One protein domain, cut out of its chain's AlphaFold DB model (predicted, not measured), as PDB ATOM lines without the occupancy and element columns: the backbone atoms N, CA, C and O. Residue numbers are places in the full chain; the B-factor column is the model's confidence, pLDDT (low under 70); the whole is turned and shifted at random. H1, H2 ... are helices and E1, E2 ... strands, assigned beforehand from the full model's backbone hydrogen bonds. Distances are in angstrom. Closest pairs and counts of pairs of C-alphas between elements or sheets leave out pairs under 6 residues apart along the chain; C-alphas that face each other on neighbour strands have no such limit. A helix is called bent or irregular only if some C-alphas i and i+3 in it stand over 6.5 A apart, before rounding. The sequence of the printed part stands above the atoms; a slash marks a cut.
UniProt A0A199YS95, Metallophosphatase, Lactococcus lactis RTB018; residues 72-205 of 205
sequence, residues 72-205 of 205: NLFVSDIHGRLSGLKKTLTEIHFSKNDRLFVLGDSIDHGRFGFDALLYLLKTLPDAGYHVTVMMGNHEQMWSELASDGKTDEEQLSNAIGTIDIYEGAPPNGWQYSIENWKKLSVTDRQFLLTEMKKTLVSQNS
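AT A GLANCE: This is residues 72 to 205 of the 205 residues of the protein "Metallophosphatase" of Lactococcus lactis RTB018 (UniProt A0A199YS95). A small parallel sheet with H2 packed over one face makes one end of the domain; H3, H4 and H5, folding back and forth, make the other, and the long H6 crosses H2 and H3 where the two ends meet. H1 stands off the sheet, its first end near the first end of H2. The printed part has 134 residues, with six named helices and three named strands in the order E1 H1 E2 H2 E3 H3 H4 H5 H6; the sheet runs E1 E2 E3, all parallel, and the class is mostly helix. It is compact, with a radius of gyration of the C-alphas of 14.6 A and spans of 44 by 30 by 28 A.

HOW THE PARTS SIT: Edge strand E1, residues 72 to 75, and inner strand E2, residues 98 to 102, are parallel at 28 degrees; N 73 and O 99 are 2.8 A apart, within hydrogen-bond range. E2 and edge strand E3, residues 130 to 133, are parallel at 11 degrees, with N 102 and O 132 at 2.8 A. E1, H1 (residues 82 to 91) and E2 form a strand-helix-strand unit, two parallel neighbours with a helix between, and E2, H2 (residues 113 to 126) and E3 form another; both crossovers are right-handed. H2 is on the sheet, making two layers, helix on one face; it lies over E3 at a height over the sheet of 9.3 A, along the strands at 20 degrees on the local plane. H2 is irregular, only just: C-alphas 121 and 124 are 6.8 A apart. H1, not on the sheet, only just touches H2, with 3 pairs of C-alphas within 8 A, only at their ends; the closest C-alphas, of Leu 82 and Ala 116, are 5.2 A apart. H2 is the hub. Its residues 113 to 115 touch H5, residues 173 to 183, at a steep tilt of 54 degrees, closest at C-alphas of Gly 113 and Ser 177, 5.7 A. Its residues 117 to 121 touch H6, residues 186 to 204, about perpendicular at 86 degrees, closest at C-alphas of Leu 118 and Leu 192, 7.3 A. H6 touches H3, residues 137 to 147, with its residues 193 to 200, closest at C-alphas of Ser 143 and Leu 193, 6.7 A. H4, residues 153 to 167, forms helical hairpins with H3, which it only just touches with 3 pairs of C-alphas within 8 A, closest at C-alphas of Leu 145 and Leu 156, 6.8 A, and with H5, closest at C-alphas of Ile 160 and Trp 174, 7.0 A. Helix packing is part aligned, part crossed. Every O i to N i+4 pair is within hydrogen-bond range in H1, H3 and H6, against 8 of 10 in H2, 9 of 11 in H4 and 5 of 7 in H5.

IN THESE COORDINATES: E1 begins at C-alpha 72 (577.844, 280.861, 431.520). H2 spans 19.2 A, H4 20.9 A and H6 27.1 A, ending at C-alpha 204 (571.384, 302.043, 440.473).

THE WHOLE: The farthest C-alphas, of Asn 97 and Glu 154, are 44.2 A apart. The printed part has no cut, and no link is long. Mean pLDDT of the printed part is 85.0; residues 147 to 173 and 202 to 205 are under 70.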
ATOM      1  N   ASN A  72     577.763 279.592 430.804       94.75
ATOM      2  CA  ASN A  72     577.844 280.861 431.520       94.75
ATOM      3  C   ASN A  72     578.983 280.757 432.535       94.75
ATOM      4  O   ASN A  72     578.965 279.885 433.405       94.75
ATOM      5  N   LEU A  73     579.979 281.621 432.397       97.31
ATOM      6  CA  LEU A  73     581.183 281.660 433.216       97.31
ATOM      7  C   LEU A  73     581.157 282.925 434.065       97.31
ATOM      8  O   LEU A  73     580.806 283.989 433.566       97.31
ATOM      9  N   PHE A  74     581.547 282.809 435.329       96.81
ATOM     10  CA  PHE A  74     581.523 283.909 436.287       96.81
ATOM     11  C   PHE A  74     582.914 284.081 436.890       96.81
ATOM     12  O   PHE A  74     583.549 283.097 437.273       96.81
ATOM     13  N   VAL A  75     583.382 285.322 436.965       96.81
ATOM     14  CA  VAL A  75     584.657 285.702 437.579       96.81
ATOM     15  C   VAL A  75     584.487 287.028 438.317       96.81
ATOM     16  O   VAL A  75     583.660 287.847 437.931       96.81
ATOM     17  N   SER A  76     585.252 287.237 439.378       95.25
ATOM     18  CA  SER A  76     585.248 288.455 440.192       95.25
ATOM     19  C   SER A  76     586.667 288.728 440.690       95.25
ATOM     20  O   SER A  76     587.527 287.848 440.548       95.25
ATOM     21  N   ASP A  77     586.903 289.915 441.252       95.06
ATOM     22  CA  ASP A  77     588.102 290.241 442.039       95.06
ATOM     23  C   ASP A  77     589.398 289.987 441.246       95.06
ATOM     24  O   ASP A  77     590.379 289.401 441.723       95.06
ATOM     25  N   ILE A  78     589.387 290.378 439.967       96.31
ATOM     26  CA  ILE A  78     590.538 290.197 439.075       96.31
ATOM     27  C   ILE A  78     591.708 291.050 439.569       96.31
ATOM     28  O   ILE A  78     592.858 290.621 439.420       96.31
ATOM     29  N   HIS A  79     591.428 292.226 440.143       94.19
ATOM     30  CA  HIS A  79     592.404 293.083 440.814       94.19
ATOM     31  C   HIS A  79     593.716 293.230 440.033       94.19
ATOM     32  O   HIS A  79     594.807 292.859 440.478       94.19
ATOM     33  N   GLY A  80     593.598 293.655 438.774       93.25
ATOM     34  CA  GLY A  80     594.719 293.907 437.873       93.25
ATOM     35  C   GLY A  80     595.590 292.697 437.523       93.25
ATOM     36  O   GLY A  80     596.695 292.875 437.000       93.25
ATOM     37  N   ARG A  81     595.131 291.461 437.760       95.38
ATOM     38  CA  ARG A  81     595.834 290.218 437.388       95.38
ATOM     39  C   ARG A  81     595.532 289.785 435.952       95.38
ATOM     40  O   ARG A  81     595.132 288.648 435.698       95.38
ATOM     41  N   LEU A  82     595.775 290.674 434.987       97.12
ATOM     42  CA  LEU A  82     595.455 290.441 433.572       97.12
ATOM     43  C   LEU A  82     596.087 289.163 432.992       97.12
ATOM     44  O   LEU A  82     595.436 288.426 432.252       97.12
ATOM     45  N   SER A  83     597.351 288.878 433.314       97.25
ATOM     46  CA  SER A  83     598.022 287.656 432.846       97.25
ATOM     47  C   SER A  83     597.351 286.393 433.390       97.25
ATOM     48  O   SER A  83     597.162 285.434 432.642       97.25
ATOM     49  N   GLY A  84     596.941 286.421 434.661       97.19
ATOM     50  CA  GLY A  84     596.174 285.357 435.302       97.19
ATOM     51  C   GLY A  84     594.830 285.149 434.614       97.19
ATOM     52  O   GLY A  84     594.539 284.035 434.199       97.19
ATOM     53  N   LEU A  85     594.069 286.225 434.387       98.12
ATOM     54  CA  LEU A  85     592.806 286.171 433.648       98.12
ATOM     55  C   LEU A  85     592.983 285.533 432.261       98.12
ATOM     56  O   LEU A  85     592.278 284.584 431.926       98.12
ATOM     57  N   LYS A  86     593.944 286.013 431.458       98.56
ATOM     58  CA  LYS A  86     594.206 285.480 430.108       98.56
ATOM     59  C   LYS A  86     594.588 284.001 430.137       98.56
ATOM     60  O   LYS A  86     594.099 283.227 429.312       98.56
ATOM     61  N   LYS A  87     595.437 283.606 431.089       98.56
ATOM     62  CA  LYS A  87     595.829 282.210 431.289       98.56
ATOM     63  C   LYS A  87     594.614 281.348 431.634       98.56
ATOM     64  O   LYS A  87     594.377 280.366 430.940       98.56
ATOM     65  N   THR A  88     593.803 281.758 432.607       98.19
ATOM     66  CA  THR A  88     592.586 281.036 433.002       98.19
ATOM     67  C   THR A  88     591.622 280.875 431.831       98.19
ATOM     68  O   THR A  88     591.179 279.765 431.559       98.19
ATOM     69  N   LEU A  89     591.332 281.953 431.089       98.38
ATOM     70  CA  LEU A  89     590.450 281.893 429.916       98.38
ATOM     71  C   LEU A  89     590.982 280.929 428.843       98.38
ATOM     72  O   LEU A  89     590.197 280.241 428.193       98.38
ATOM     73  N   THR A  90     592.304 280.843 428.686       98.38
ATOM     74  CA  THR A  90     592.942 279.880 427.778       98.38
ATOM     75  C   THR A  90     592.760 278.444 428.273       98.38
ATOM     76  O   THR A  90     592.318 277.588 427.513       98.38
ATOM     77  N   GLU A  91     593.046 278.177 429.548       98.44
ATOM     78  CA  GLU A  91     592.986 276.834 430.144       98.44
ATOM     79  C   GLU A  91     591.566 276.252 430.162       98.44
ATOM     80  O   GLU A  91     591.373 275.056 429.940       98.44
ATOM     81  N   ILE A  92     590.549 277.094 430.360       97.44
ATOM     82  CA  ILE A  92     589.141 276.670 430.302       97.44
ATOM     83  C   ILE A  92     588.583 276.635 428.875       97.44
ATOM     84  O   ILE A  92     587.395 276.352 428.689       97.44
ATOM     85  N   HIS A  93     589.420 276.917 427.872       98.00
ATOM     86  CA  HIS A  93     589.049 276.974 426.460       98.00
ATOM     87  C   HIS A  93     587.871 277.931 426.226       98.00
ATOM     88  O   HIS A  93     586.854 277.553 425.644       98.00
ATOM     89  N   PHE A  94     587.960 279.152 426.759       98.31
ATOM     90  CA  PHE A  94     586.929 280.173 426.585       98.31
ATOM     91  C   PHE A  94     586.735 280.509 425.099       98.31
ATOM     92  O   PHE A  94     587.693 280.777 424.370       98.31
ATOM     93  N   SER A  95     585.483 280.498 424.649       97.88
ATOM     94  CA  SER A  95     585.109 280.610 423.241       97.88
ATOM     95  C   SER A  95     583.971 281.609 423.022       97.88
ATOM     96  O   SER A  95     583.326 282.071 423.958       97.88
ATOM     97  N   LYS A  96     583.673 281.908 421.753       96.94
ATOM     98  CA  LYS A  96     582.545 282.773 421.359       96.94
ATOM     99  C   LYS A  96     581.172 282.129 421.579       96.94
ATOM    100  O   LYS A  96     580.163 282.813 421.472       96.94
ATOM    101  N   ASN A  97     581.128 280.831 421.880       96.31
ATOM    102  CA  ASN A  97     579.895 280.143 422.260       96.31
ATOM    103  C   ASN A  97     579.629 280.241 423.768       96.31
ATOM    104  O   ASN A  97     578.593 279.777 424.235       96.31
ATOM    105  N   ASP A  98     580.557 280.814 424.531       97.12
ATOM    106  CA  ASP A  98     580.421 281.027 425.964       97.12
ATOM    107  C   ASP A  98     580.059 282.474 426.260       97.12
ATOM    108  O   ASP A  98     580.322 283.379 425.465       97.12
ATOM    109  N   ARG A  99     579.522 282.686 427.456       96.12
ATOM    110  CA  ARG A  99     579.280 284.007 428.013       96.12
ATOM    111  C   ARG A  99     580.064 284.184 429.300       96.12
ATOM    112  O   ARG A  99     579.958 283.357 430.202       96.12
ATOM    113  N   LEU A 100     580.827 285.268 429.387       97.44
ATOM    114  CA  LEU A 100     581.596 285.640 430.569       97.44
ATOM    115  C   LEU A 100     580.906 286.781 431.321       97.44
ATOM    116  O   LEU A 100     580.636 287.835 430.748       97.44
ATOM    117  N   PHE A 101     580.680 286.581 432.612       96.25
ATOM    118  CA  PHE A 101     580.227 287.589 433.558       96.25
ATOM    119  C   PHE A 101     581.374 287.954 434.496       96.25
ATOM    120  O   PHE A 101     581.909 287.088 435.189       96.25
ATOM    121  N   VAL A 102     581.738 289.232 434.518       96.94
ATOM    122  CA  VAL A 102     582.704 289.803 435.460       96.94
ATOM    123  C   VAL A 102     581.925 290.565 436.523       96.94
ATOM    124  O   VAL A 102     581.138 291.444 436.177       96.94
ATOM    125  N   LEU A 103     582.104 290.204 437.790       94.06
ATOM    126  CA  LEU A 103     581.243 290.627 438.898       94.06
ATOM    127  C   LEU A 103     581.772 291.836 439.693       94.06
ATOM    128  O   LEU A 103     581.223 292.140 440.745       94.06
ATOM    129  N   GLY A 104     582.772 292.543 439.161       93.38
ATOM    130  CA  GLY A 104     583.377 293.727 439.777       93.38
ATOM    131  C   GLY A 104     584.846 293.530 440.143       93.38
ATOM    132  O   GLY A 104     585.430 292.475 439.870       93.38
ATOM    133  N   ASP A 105     585.435 294.581 440.708       93.94
ATOM    134  CA  ASP A 105     586.761 294.612 441.335       93.94
ATOM    135  C   ASP A 105     587.867 294.085 440.416       93.94
ATOM    136  O   ASP A 105     588.703 293.231 440.728       93.94
ATOM    137  N   SER A 106     587.836 294.596 439.191       95.31
ATOM    138  CA  SER A 106     588.828 294.312 438.165       95.31
ATOM    139  C   SER A 106     590.070 295.189 438.292       95.31
ATOM    140  O   SER A 106     591.146 294.769 437.852       95.31
ATOM    141  N   ILE A 107     589.935 296.376 438.885       91.62
ATOM    142  CA  ILE A 107     591.039 297.305 439.150       91.62
ATOM    143  C   ILE A 107     591.591 297.164 440.577       91.62
ATOM    144  O   ILE A 107     591.090 296.388 441.388       91.62
ATOM    145  N   ASP A 108     592.681 297.887 440.837       87.31
ATOM    146  CA  ASP A 108     593.421 297.932 442.104       87.31
ATOM    147  C   ASP A 108     594.118 296.635 442.507       87.31
ATOM    148  O   ASP A 108     593.913 295.565 441.936       87.31
ATOM    149  N   HIS A 109     595.060 296.769 443.440       86.25
ATOM    150  CA  HIS A 109     596.034 295.778 443.918       86.25
ATOM    151  C   HIS A 109     597.033 295.247 442.875       86.25
ATOM    152  O   HIS A 109     598.203 295.027 443.200       86.25
ATOM    153  N   GLY A 110     596.617 295.034 441.628       86.69
ATOM    154  CA  GLY A 110     597.458 294.556 440.535       86.69
ATOM    155  C   GLY A 110     597.908 295.650 439.571       86.69
ATOM    156  O   GLY A 110     597.268 296.678 439.385       86.69
ATOM    157  N   ARG A 111     599.016 295.377 438.875       91.00
ATOM    158  CA  ARG A 111     599.698 296.322 437.966       91.00
ATOM    159  C   ARG A 111     598.955 296.651 436.673       91.00
ATOM    160  O   ARG A 111     599.367 297.569 435.972       91.00
ATOM    161  N   PHE A 112     597.920 295.885 436.343       94.38
ATOM    162  CA  PHE A 112     597.254 295.918 435.039       94.38
ATOM    163  C   PHE A 112     595.732 296.054 435.178       94.38
ATOM    164  O   PHE A 112     594.993 295.440 434.410       94.38
ATOM    165  N   GLY A 113     595.254 296.787 436.192       93.50
ATOM    166  CA  GLY A 113     593.823 296.991 436.465       93.50
ATOM    167  C   GLY A 113     593.046 297.510 435.257       93.50
ATOM    168  O   GLY A 113     592.134 296.851 434.757       93.50
ATOM    169  N   PHE A 114     593.441 298.663 434.723       94.69
ATOM    170  CA  PHE A 114     592.751 299.250 433.576       94.69
ATOM    171  C   PHE A 114     593.037 298.535 432.260       94.69
ATOM    172  O   PHE A 114     592.163 298.493 431.396       94.69
ATOM    173  N   ASP A 115     594.211 297.919 432.109       97.19
ATOM    174  CA  ASP A 115     594.451 297.023 430.974       97.19
ATOM    175  C   ASP A 115     593.497 295.819 431.010       97.19
ATOM    176  O   ASP A 115     593.032 295.368 429.961       97.19
ATOM    177  N   ALA A 116     593.175 295.297 432.200       97.31
ATOM    178  CA  ALA A 116     592.186 294.236 432.354       97.31
ATOM    179  C   ALA A 116     590.780 294.716 431.993       97.31
ATOM    180  O   ALA A 116     590.095 294.029 431.235       97.31
ATOM    181  N   LEU A 117     590.378 295.912 432.437       96.44
ATOM    182  CA  LEU A 117     589.106 296.503 432.017       96.44
ATOM    183  C   LEU A 117     589.037 296.725 430.501       96.44
ATOM    184  O   LEU A 117     588.041 296.345 429.893       96.44
ATOM    185  N   LEU A 118     590.080 297.263 429.857       98.12
ATOM    186  CA  LEU A 118     590.115 297.407 428.394       98.12
ATOM    187  C   LEU A 118     590.041 296.056 427.691       98.12
ATOM    188  O   LEU A 118     589.324 295.901 426.703       98.12
ATOM    189  N   TYR A 119     590.750 295.056 428.206       98.38
ATOM    190  CA  TYR A 119     590.692 293.715 427.650       98.38
ATOM    191  C   TYR A 119     589.267 293.138 427.693       98.38
ATOM    192  O   TYR A 119     588.805 292.571 426.703       98.38
ATOM    193  N   LEU A 120     588.559 293.325 428.810       98.06
ATOM    194  CA  LEU A 120     587.202 292.823 429.039       98.06
ATOM    195  C   LEU A 120     586.115 293.614 428.296       98.06
ATOM    196  O   LEU A 120     585.197 293.008 427.749       98.06
ATOM    197  N   LEU A 121     586.205 294.945 428.287       97.19
ATOM    198  CA  LEU A 121     585.182 295.849 427.744       97.19
ATOM    199  C   LEU A 121     585.381 296.180 426.263       97.19
ATOM    200  O   LEU A 121     584.434 296.615 425.613       97.19
ATOM    201  N   LYS A 122     586.594 296.006 425.732       97.44
ATOM    202  CA  LYS A 122     586.949 296.391 424.360       97.44
ATOM    203  C   LYS A 122     587.555 295.230 423.585       97.44
ATOM    204  O   LYS A 122     586.935 294.736 422.655       97.44
ATOM    205  N   THR A 123     588.715 294.713 423.997       98.25
ATOM    206  CA  THR A 123     589.450 293.708 423.200       98.25
ATOM    207  C   THR A 123     588.658 292.418 422.957       98.25
ATOM    208  O   THR A 123     588.616 291.930 421.830       98.25
ATOM    209  N   LEU A 124     588.043 291.842 423.996       98.31
ATOM    210  CA  LEU A 124     587.234 290.629 423.864       98.31
ATOM    211  C   LEU A 124     585.948 290.875 423.046       98.31
ATOM    212  O   LEU A 124     585.720 290.121 422.093       98.31
ATOM    213  N   PRO A 125     585.135 291.910 423.341       96.94
ATOM    214  CA  PRO A 125     583.985 292.270 422.513       96.94
ATOM    215  C   PRO A 125     584.324 292.537 421.043       96.94
ATOM    216  O   PRO A 125     583.654 291.988 420.171       96.94
ATOM    217  N   ASP A 126     585.395 293.283 420.754       97.88
ATOM    218  CA  ASP A 126     585.847 293.576 419.384       97.88
ATOM    219  C   ASP A 126     586.229 292.293 418.626       97.88
ATOM    220  O   ASP A 126     586.008 292.169 417.421       97.88
ATOM    221  N   ALA A 127     586.754 291.290 419.336       97.88
ATOM    222  CA  ALA A 127     587.035 289.967 418.784       97.88
ATOM    223  C   ALA A 127     585.781 289.070 418.659       97.88
ATOM    224  O   ALA A 127     585.874 287.954 418.138       97.88
ATOM    225  N   GLY A 128     584.609 289.536 419.100       96.88
ATOM    226  CA  GLY A 128     583.323 288.842 419.013       96.88
ATOM    227  C   GLY A 128     583.018 287.905 420.182       96.88
ATOM    228  O   GLY A 128     582.201 287.000 420.023       96.88
ATOM    229  N   TYR A 129     583.687 288.070 421.325       97.44
ATOM    230  CA  TYR A 129     583.356 287.339 422.549       97.44
ATOM    231  C   TYR A 129     582.212 288.010 423.313       97.44
ATOM    232  O   TYR A 129     582.025 289.225 423.261       97.44
ATOM    233  N   HIS A 130     581.472 287.207 424.075       95.75
ATOM    234  CA  HIS A 130     580.334 287.669 424.860       95.75
ATOM    235  C   HIS A 130     580.738 287.908 426.308       95.75
ATOM    236  O   HIS A 130     580.853 286.972 427.097       95.75
ATOM    237  N   VAL A 131     580.955 289.176 426.648       95.75
ATOM    238  CA  VAL A 131     581.388 289.602 427.981       95.75
ATOM    239  C   VAL A 131     580.384 290.599 428.547       95.75
ATOM    240  O   VAL A 131     579.943 291.519 427.865       95.75
ATOM    241  N   THR A 132     579.992 290.403 429.799       93.12
ATOM    242  CA  THR A 132     579.207 291.354 430.586       93.12
ATOM    243  C   THR A 132     580.015 291.704 431.824       93.12
ATOM    244  O   THR A 132     580.352 290.819 432.605       93.12
ATOM    245  N   VAL A 133     580.331 292.985 431.993       93.69
ATOM    246  CA  VAL A 133     581.102 293.486 433.135       93.69
ATOM    247  C   VAL A 133     580.179 294.284 434.044       93.69
ATOM    248  O   VAL A 133     579.441 295.154 433.580       93.69
ATOM    249  N   MET A 134     580.204 293.957 435.328       91.94
ATOM    250  CA  MET A 134     579.633 294.746 436.411       91.94
ATOM    251  C   MET A 134     580.755 295.559 437.060       91.94
ATOM    252  O   MET A 134     581.897 295.106 437.091       91.94
ATOM    253  N   MET A 135     580.427 296.752 437.552       90.38
ATOM    254  CA  MET A 135     581.364 297.565 438.331       90.38
ATOM    255  C   MET A 135     581.243 297.176 439.803       90.38
ATOM    256  O   MET A 135     580.116 297.041 440.294       90.38
ATOM    257  N   GLY A 136     582.383 296.960 440.458       89.88
ATOM    258  CA  GLY A 136     582.486 296.752 441.899       89.88
ATOM    259  C   GLY A 136     582.732 298.065 442.645       89.88
ATOM    260  O   GLY A 136     582.652 299.152 442.058       89.88
ATOM    261  N   ASN A 137     583.022 297.982 443.947       87.81
ATOM    262  CA  ASN A 137     583.295 299.173 444.760       87.81
ATOM    263  C   ASN A 137     584.567 299.881 444.286       87.81
ATOM    264  O   ASN A 137     584.611 301.111 444.295       87.81
ATOM    265  N   HIS A 138     585.555 299.132 443.799       88.00
ATOM    266  CA  HIS A 138     586.799 299.698 443.289       88.00
ATOM    267  C   HIS A 138     586.576 300.584 442.052       88.00
ATOM    268  O   HIS A 138     586.977 301.752 442.029       88.00
ATOM    269  N   GLU A 139     585.841 300.093 441.046       89.62
ATOM    270  CA  GLU A 139     585.497 300.903 439.868       89.62
ATOM    271  C   GLU A 139     584.569 302.077 440.206       89.62
ATOM    272  O   GLU A 139     584.685 303.147 439.601       89.62
ATOM    273  N   GLN A 140     583.659 301.899 441.170       87.06
ATOM    274  CA  GLN A 140     582.792 302.978 441.639       87.06
ATOM    275  C   GLN A 140     583.609 304.115 442.259       87.06
ATOM    276  O   GLN A 140     583.482 305.257 441.813       87.06
ATOM    277  N   MET A 141     584.475 303.801 443.226       83.19
ATOM    278  CA  MET A 141     585.348 304.781 443.875       83.19
ATOM    279  C   MET A 141     586.199 305.522 442.842       83.19
ATOM    280  O   MET A 141     586.273 306.751 442.858       83.19
ATOM    281  N   TRP A 142     586.770 304.805 441.870       84.69
ATOM    282  CA  TRP A 142     587.517 305.440 440.786       84.69
ATOM    283  C   TRP A 142     586.657 306.394 439.942       84.69
ATOM    284  O   TRP A 142     587.072 307.513 439.628       84.69
ATOM    285  N   SER A 143     585.449 305.969 439.562       82.75
ATOM    286  CA  SER A 143     584.525 306.776 438.759       82.75
ATOM    287  C   SER A 143     584.076 308.048 439.486       82.75
ATOM    288  O   SER A 143     583.941 309.096 438.846       82.75
ATOM    289  N   GLU A 144     583.838 307.976 440.795       79.50
ATOM    290  CA  GLU A 144     583.485 309.125 441.638       79.50
ATOM    291  C   GLU A 144     584.633 310.138 441.683       79.50
ATOM    292  O   GLU A 144     584.435 311.307 441.351       79.50
ATOM    293  N   LEU A 145     585.857 309.672 441.948       76.31
ATOM    294  CA  LEU A 145     587.050 310.518 441.941       76.31
ATOM    295  C   LEU A 145     587.249 311.231 440.599       76.31
ATOM    296  O   LEU A 145     587.434 312.445 440.562       76.31
ATOM    297  N   ALA A 146     587.139 310.500 439.489       73.00
ATOM    298  CA  ALA A 146     587.267 311.083 438.158       73.00
ATOM    299  C   ALA A 146     586.121 312.056 437.808       73.00
ATOM    300  O   ALA A 146     586.305 312.958 436.988       73.00
ATOM    301  N   SER A 147     584.930 311.877 438.392       68.50
ATOM    302  CA  SER A 147     583.750 312.716 438.129       68.50
ATOM    303  C   SER A 147     583.735 314.015 438.929       68.50
ATOM    304  O   SER A 147     583.205 315.005 438.431       68.50
ATOM    305  N   ASP A 148     584.386 314.050 440.093       62.34
ATOM    306  CA  ASP A 148     584.601 315.254 440.912       62.34
ATOM    307  C   ASP A 148     585.546 316.286 440.259       62.34
ATOM    308  O   ASP A 148     585.931 317.277 440.878       62.34
ATOM    309  N   GLY A 149     585.981 316.054 439.018       57.91
ATOM    310  CA  GLY A 149     586.948 316.906 438.327       57.91
ATOM    311  C   GLY A 149     588.390 316.701 438.794       57.91
ATOM    312  O   GLY A 149     589.291 317.322 438.225       57.91
ATOM    313  N   LYS A 150     588.625 315.782 439.747       62.28
ATOM    314  CA  LYS A 150     589.958 315.314 440.147       62.28
ATOM    315  C   LYS A 150     590.516 314.451 439.022       62.28
ATOM    316  O   LYS A 150     590.427 313.230 439.010       62.28
ATOM    317  N   THR A 151     590.999 315.126 437.993       57.84
ATOM    318  CA  THR A 151     591.642 314.509 436.828       57.84
ATOM    319  C   THR A 151     593.155 314.670 436.881       57.84
ATOM    320  O   THR A 151     593.862 313.982 436.142       57.84
ATOM    321  N   ASP A 152     593.645 315.552 437.761       65.75
ATOM    322  CA  ASP A 152     595.064 315.698 438.025       65.75
ATOM    323  C   ASP A 152     595.581 314.601 438.967       65.75
ATOM    324  O   ASP A 152     594.862 313.999 439.770       65.75
ATOM    325  N   GLU A 153     596.858 314.285 438.780       62.50
ATOM    326  CA  GLU A 153     597.543 313.172 439.427       62.50
ATOM    327  C   GLU A 153     597.608 313.319 440.947       62.50
ATOM    328  O   GLU A 153     597.456 312.334 441.667       62.50
ATOM    329  N   GLU A 154     597.848 314.534 441.426       64.88
ATOM    330  CA  GLU A 154     598.064 314.811 442.839       64.88
ATOM    331  C   GLU A 154     596.745 314.729 443.611       64.88
ATOM    332  O   GLU A 154     596.685 314.107 444.669       64.88
ATOM    333  N   GLN A 155     595.655 315.253 443.050       65.88
ATOM    334  CA  GLN A 155     594.319 315.151 443.630       65.88
ATOM    335  C   GLN A 155     593.818 313.709 443.654       65.88
ATOM    336  O   GLN A 155     593.247 313.287 444.662       65.88
ATOM    337  N   LEU A 156     594.052 312.942 442.582       66.56
ATOM    338  CA  LEU A 156     593.721 311.515 442.552       66.56
ATOM    339  C   LEU A 156     594.547 310.738 443.577       66.56
ATOM    340  O   LEU A 156     593.979 309.994 444.372       66.56
ATOM    341  N   SER A 157     595.865 310.953 443.619       65.19
ATOM    342  CA  SER A 157     596.759 310.272 444.563       65.19
ATOM    343  C   SER A 157     596.439 310.606 446.022       65.19
ATOM    344  O   SER A 157     596.472 309.715 446.868       65.19
ATOM    345  N   ASN A 158     596.099 311.859 446.332       67.06
ATOM    346  CA  ASN A 158     595.741 312.285 447.688       67.06
ATOM    347  C   ASN A 158     594.389 311.710 448.133       67.06
ATOM    348  O   ASN A 158     594.239 311.272 449.277       67.06
ATOM    349  N   ALA A 159     593.404 311.681 447.231       65.88
ATOM    350  CA  ALA A 159     592.099 311.111 447.533       65.88
ATOM    351  C   ALA A 159     592.180 309.588 447.730       65.88
ATOM    352  O   ALA A 159     591.629 309.059 448.692       65.88
ATOM    353  N   ILE A 160     592.944 308.903 446.879       65.50
ATOM    354  CA  ILE A 160     593.187 307.460 446.962       65.50
ATOM    355  C   ILE A 160     593.979 307.092 448.220       65.50
ATOM    356  O   ILE A 160     593.576 306.187 448.942       65.50
ATOM    357  N   GLY A 161     595.052 307.822 448.543       63.50
ATOM    358  CA  GLY A 161     595.835 307.563 449.757       63.50
ATOM    359  C   GLY A 161     595.011 307.701 451.041       63.50
ATOM    360  O   GLY A 161     595.289 307.028 452.029       63.50
ATOM    361  N   THR A 162     593.958 308.524 451.022       60.78
ATOM    362  CA  THR A 162     592.994 308.600 452.126       60.78
ATOM    363  C   THR A 162     592.136 307.332 452.198       60.78
ATOM    364  O   THR A 162     591.954 306.795 453.285       60.78
ATOM    365  N   ILE A 163     591.647 306.824 451.061       62.59
ATOM    366  CA  ILE A 163     590.818 305.606 450.971       62.59
ATOM    367  C   ILE A 163     591.602 304.355 451.401       62.59
ATOM    368  O   ILE A 163     591.084 303.559 452.182       62.59
ATOM    369  N   ASP A 164     592.865 304.220 450.984       62.66
ATOM    370  CA  ASP A 164     593.747 303.100 451.356       62.66
ATOM    371  C   ASP A 164     593.852 302.908 452.879       62.66
ATOM    372  O   ASP A 164     593.833 301.783 453.388       62.66
ATOM    373  N   ILE A 165     593.905 304.019 453.624       58.97
ATOM    374  CA  ILE A 165     593.943 304.011 455.093       58.97
ATOM    375  C   ILE A 165     592.633 303.463 455.675       58.97
ATOM    376  O   ILE A 165     592.662 302.773 456.696       58.97
ATOM    377  N   TYR A 166     591.493 303.758 455.048       57.38
ATOM    378  CA  TYR A 166     590.179 303.319 455.521       57.38
ATOM    379  C   TYR A 166     589.892 301.844 455.222       57.38
ATOM    380  O   TYR A 166     589.273 301.181 456.053       57.38
ATOM    381  N   GLU A 167     590.347 301.313 454.085       63.62
ATOM    382  CA  GLU A 167     590.079 299.918 453.695       63.62
ATOM    383  C   GLU A 167     591.134 298.913 454.193       63.62
ATOM    384  O   GLU A 167     590.959 297.702 454.060       63.62
ATOM    385  N   GLY A 168     592.229 299.382 454.804       59.06
ATOM    386  CA  GLY A 168     593.298 298.507 455.299       59.06
ATOM    387  C   GLY A 168     594.077 297.806 454.179       59.06
ATOM    388  O   GLY A 168     594.758 296.804 454.428       59.06
ATOM    389  N   ALA A 169     593.978 298.318 452.951       56.31
ATOM    390  CA  ALA A 169     594.743 297.847 451.812       56.31
ATOM    391  C   ALA A 169     596.239 298.155 452.020       56.31
ATOM    392  O   ALA A 169     596.598 299.169 452.627       56.31
ATOM    393  N   PRO A 170     597.155 297.289 451.545       55.56
ATOM    394  CA  PRO A 170     598.569 297.621 451.573       55.56
ATOM    395  C   PRO A 170     598.797 298.926 450.781       55.56
ATOM    396  O   PRO A 170     598.167 299.083 449.733       55.56
ATOM    397  N   PRO A 171     599.709 299.820 451.220       55.84
ATOM    398  CA  PRO A 171     599.821 301.220 450.759       55.84
ATOM    399  C   PRO A 171     600.035 301.459 449.252       55.84
ATOM    400  O   PRO A 171     600.234 302.587 448.821       55.84
ATOM    401  N   ASN A 172     600.122 300.398 448.455       59.81
ATOM    402  CA  ASN A 172     600.501 300.396 447.051       59.81
ATOM    403  C   ASN A 172     599.450 299.765 446.127       59.81
ATOM    404  O   ASN A 172     599.700 299.669 444.924       59.81
ATOM    405  N   GLY A 173     598.302 299.315 446.646       66.31
ATOM    406  CA  GLY A 173     597.303 298.628 445.829       66.31
ATOM    407  C   GLY A 173     596.761 299.505 444.700       66.31
ATOM    408  O   GLY A 173     596.740 299.091 443.540       66.31
ATOM    409  N   TRP A 174     596.416 300.748 445.016       76.81
ATOM    410  CA  TRP A 174     595.856 301.703 444.062       76.81
ATOM    411  C   TRP A 174     596.911 302.499 443.298       76.81
ATOM    412  O   TRP A 174     596.656 302.966 442.185       76.81
ATOM    413  N   GLN A 175     598.128 302.616 443.839       78.12
ATOM    414  CA  GLN A 175     599.251 303.236 443.130       78.12
ATOM    415  C   GLN A 175     599.460 302.575 441.761       78.12
ATOM    416  O   GLN A 175     599.687 303.250 440.757       78.12
ATOM    417  N   TYR A 176     599.318 301.251 441.701       84.94
ATOM    418  CA  TYR A 176     599.387 300.508 440.453       84.94
ATOM    419  C   TYR A 176     598.287 300.876 439.457       84.94
ATOM    420  O   TYR A 176     598.577 301.003 438.267       84.94
ATOM    421  N   SER A 177     597.060 301.110 439.920       85.25
ATOM    422  CA  SER A 177     595.972 301.607 439.077       85.25
ATOM    423  C   SER A 177     596.276 303.002 438.544       85.25
ATOM    424  O   SER A 177     596.142 303.229 437.344       85.25
ATOM    425  N   ILE A 178     596.783 303.915 439.376       83.56
ATOM    426  CA  ILE A 178     597.196 305.262 438.946       83.56
ATOM    427  C   ILE A 178     598.293 305.179 437.875       83.56
ATOM    428  O   ILE A 178     598.193 305.804 436.817       83.56
ATOM    429  N   GLU A 179     599.340 304.391 438.115       85.69
ATOM    430  CA  GLU A 179     600.427 304.192 437.152       85.69
ATOM    431  C   GLU A 179     599.941 303.551 435.850       85.69
ATOM    432  O   GLU A 179     600.423 303.900 434.768       85.69
ATOM    433  N   ASN A 180     598.995 302.616 435.936       90.75
ATOM    434  CA  ASN A 180     598.389 301.995 434.769       90.75
ATOM    435  C   ASN A 180     597.545 303.005 433.983       90.75
ATOM    436  O   ASN A 180     597.736 303.131 432.773       90.75
ATOM    437  N   TRP A 181     596.698 303.779 434.664       88.12
ATOM    438  CA  TRP A 181     595.859 304.829 434.089       88.12
ATOM    439  C   TRP A 181     596.678 305.853 433.301       88.12
ATOM    440  O   TRP A 181     596.341 306.190 432.163       88.12
ATOM    441  N   LYS A 182     597.810 306.294 433.867       85.31
ATOM    442  CA  LYS A 182     598.741 307.249 433.241       85.31
ATOM    443  C   LYS A 182     599.299 306.782 431.900       85.31
ATOM    444  O   LYS A 182     599.614 307.614 431.052       85.31
ATOM    445  N   LYS A 183     599.416 305.474 431.690       90.25
ATOM    446  CA  LYS A 183     599.945 304.907 430.442       90.25
ATOM    447  C   LYS A 183     598.889 304.819 429.343       90.25
ATOM    448  O   LYS A 183     599.251 304.691 428.177       90.25
ATOM    449  N   LEU A 184     597.606 304.896 429.696       89.38
ATOM    450  CA  LEU A 184     596.518 304.818 428.726       89.38
ATOM    451  C   LEU A 184     596.422 306.076 427.871       89.38
ATOM    452  O   LEU A 184     596.673 307.190 428.343       89.38
ATOM    453  N   SER A 185     595.972 305.884 426.631       91.38
ATOM    454  CA  SER A 185     595.604 306.981 425.744       91.38
ATOM    455  C   SER A 185     594.412 307.763 426.309       91.38
ATOM    456  O   SER A 185     593.570 307.218 427.026       91.38
ATOM    457  N   VAL A 186     594.302 309.045 425.951       86.88
ATOM    458  CA  VAL A 186     593.142 309.877 426.327       86.88
ATOM    459  C   VAL A 186     591.835 309.228 425.862       86.88
ATOM    460  O   VAL A 186     590.856 309.204 426.602       86.88
ATOM    461  N   THR A 187     591.835 308.641 424.664       91.62
ATOM    462  CA  THR A 187     590.677 307.939 424.102       91.62
ATOM    463  C   THR A 187     590.277 306.724 424.933       91.62
ATOM    464  O   THR A 187     589.094 306.549 425.212       91.62
ATOM    465  N   ASP A 188     591.236 305.902 425.364       93.38
ATOM    466  CA  ASP A 188     590.938 304.723 426.182       93.38
ATOM    467  C   ASP A 188     590.449 305.114 427.578       93.38
ATOM    468  O   ASP A 188     589.495 304.521 428.078       93.38
ATOM    469  N   ARG A 189     591.022 306.163 428.183       89.50
ATOM    470  CA  ARG A 189     590.512 306.715 429.448       89.50
ATOM    471  C   ARG A 189     589.065 307.176 429.311       89.50
ATOM    472  O   ARG A 189     588.230 306.831 430.143       89.50
ATOM    473  N   GLN A 190     588.755 307.918 428.247       88.38
ATOM    474  CA  GLN A 190     587.402 308.416 428.006       88.38
ATOM    475  C   GLN A 190     586.409 307.270 427.766       88.38
ATOM    476  O   GLN A 190     585.294 307.297 428.290       88.38
ATOM    477  N   PHE A 191     586.825 306.251 427.009       92.88
ATOM    478  CA  PHE A 191     586.051 305.030 426.796       92.88
ATOM    479  C   PHE A 191     585.730 304.333 428.125       92.88
ATOM    480  O   PHE A 191     584.562 304.082 428.416       92.88
ATOM    481  N   LEU A 192     586.740 304.102 428.968       92.19
ATOM    482  CA  LEU A 192     586.562 303.451 430.266       92.19
ATOM    483  C   LEU A 192     585.640 304.250 431.196       92.19
ATOM    484  O   LEU A 192     584.736 303.668 431.785       92.19
ATOM    485  N   LEU A 193     585.806 305.576 431.294       88.12
ATOM    486  CA  LEU A 193     584.904 306.427 432.089       88.12
ATOM    487  C   LEU A 193     583.458 306.337 431.611       88.12
ATOM    488  O   LEU A 193     582.535 306.346 432.424       88.12
ATOM    489  N   THR A 194     583.257 306.240 430.299       89.38
ATOM    490  CA  THR A 194     581.923 306.129 429.710       89.38
ATOM    491  C   THR A 194     581.279 304.791 430.070       89.38
ATOM    492  O   THR A 194     580.148 304.771 430.555       89.38
ATOM    493  N   GLU A 195     581.999 303.679 429.901       90.88
ATOM    494  CA  GLU A 195     581.473 302.345 430.213       90.88
ATOM    495  C   GLU A 195     581.280 302.118 431.722       90.88
ATOM    496  O   GLU A 195     580.269 301.532 432.121       90.88
ATOM    497  N   MET A 196     582.173 302.644 432.572       87.94
ATOM    498  CA  MET A 196     581.999 302.630 434.031       87.94
ATOM    499  C   MET A 196     580.719 303.367 434.436       87.94
ATOM    500  O   MET A 196     579.859 302.784 435.097       87.94
ATOM    501  N   LYS A 197     580.526 304.605 433.959       84.44
ATOM    502  CA  LYS A 197     579.321 305.399 434.257       84.44
ATOM    503  C   LYS A 197     578.045 304.722 433.777       84.44
ATOM    504  O   LYS A 197     577.085 304.616 434.534       84.44
ATOM    505  N   LYS A 198     578.028 304.234 432.537       84.69
ATOM    506  CA  LYS A 198     576.879 303.523 431.960       84.69
ATOM    507  C   LYS A 198     576.496 302.301 432.793       84.69
ATOM    508  O   LYS A 198     575.313 302.070 433.040       84.69
ATOM    509  N   THR A 199     577.490 301.536 433.237       79.81
ATOM    510  CA  THR A 199     577.258 300.332 434.035       79.81
ATOM    511  C   THR A 199     576.739 300.682 435.428       79.81
ATOM    512  O   THR A 199     575.719 300.125 435.827       79.81
ATOM    513  N   LEU A 200     577.348 301.657 436.110       77.56
ATOM    514  CA  LEU A 200     576.912 302.130 437.431       77.56
ATOM    515  C   LEU A 200     575.493 302.710 437.406       77.56
ATOM    516  O   LEU A 200     574.685 302.401 438.276       77.56
ATOM    517  N   VAL A 201     575.148 303.502 436.384       71.31
ATOM    518  CA  VAL A 201     573.774 304.006 436.207       71.31
ATOM    519  C   VAL A 201     572.800 302.839 436.068       71.31
ATOM    520  O   VAL A 201     571.797 302.818 436.767       71.31
ATOM    521  N   SER A 202     573.127 301.833 435.248       65.56
ATOM    522  CA  SER A 202     572.278 300.644 435.079       65.56
ATOM    523  C   SER A 202     572.184 299.734 436.313       65.56
ATOM    524  O   SER A 202     571.326 298.860 436.347       65.56
ATOM    525  N   GLN A 203     573.090 299.879 437.285       63.03
ATOM    526  CA  GLN A 203     573.069 299.142 438.556       63.03
ATOM    527  C   GLN A 203     572.256 299.869 439.641       63.03
ATOM    528  O   GLN A 203     571.816 299.232 440.596       63.03
ATOM    529  N   ASN A 204     572.077 301.187 439.505       57.12
ATOM    530  CA  ASN A 204     571.384 302.043 440.473       57.12
ATOM    531  C   ASN A 204     569.946 302.414 440.059       57.12
ATOM    532  O   ASN A 204     569.239 303.048 440.844       57.12
ATOM    533  N   SER A 205     569.540 302.060 438.838       52.59
ATOM    534  CA  SER A 205     568.193 302.233 438.272       52.59
ATOM    535  C   SER A 205     567.347 300.979 438.435       52.59
ATOM    536  O   SER A 205     566.187 301.108 438.879       52.59
TER     537      SER A 205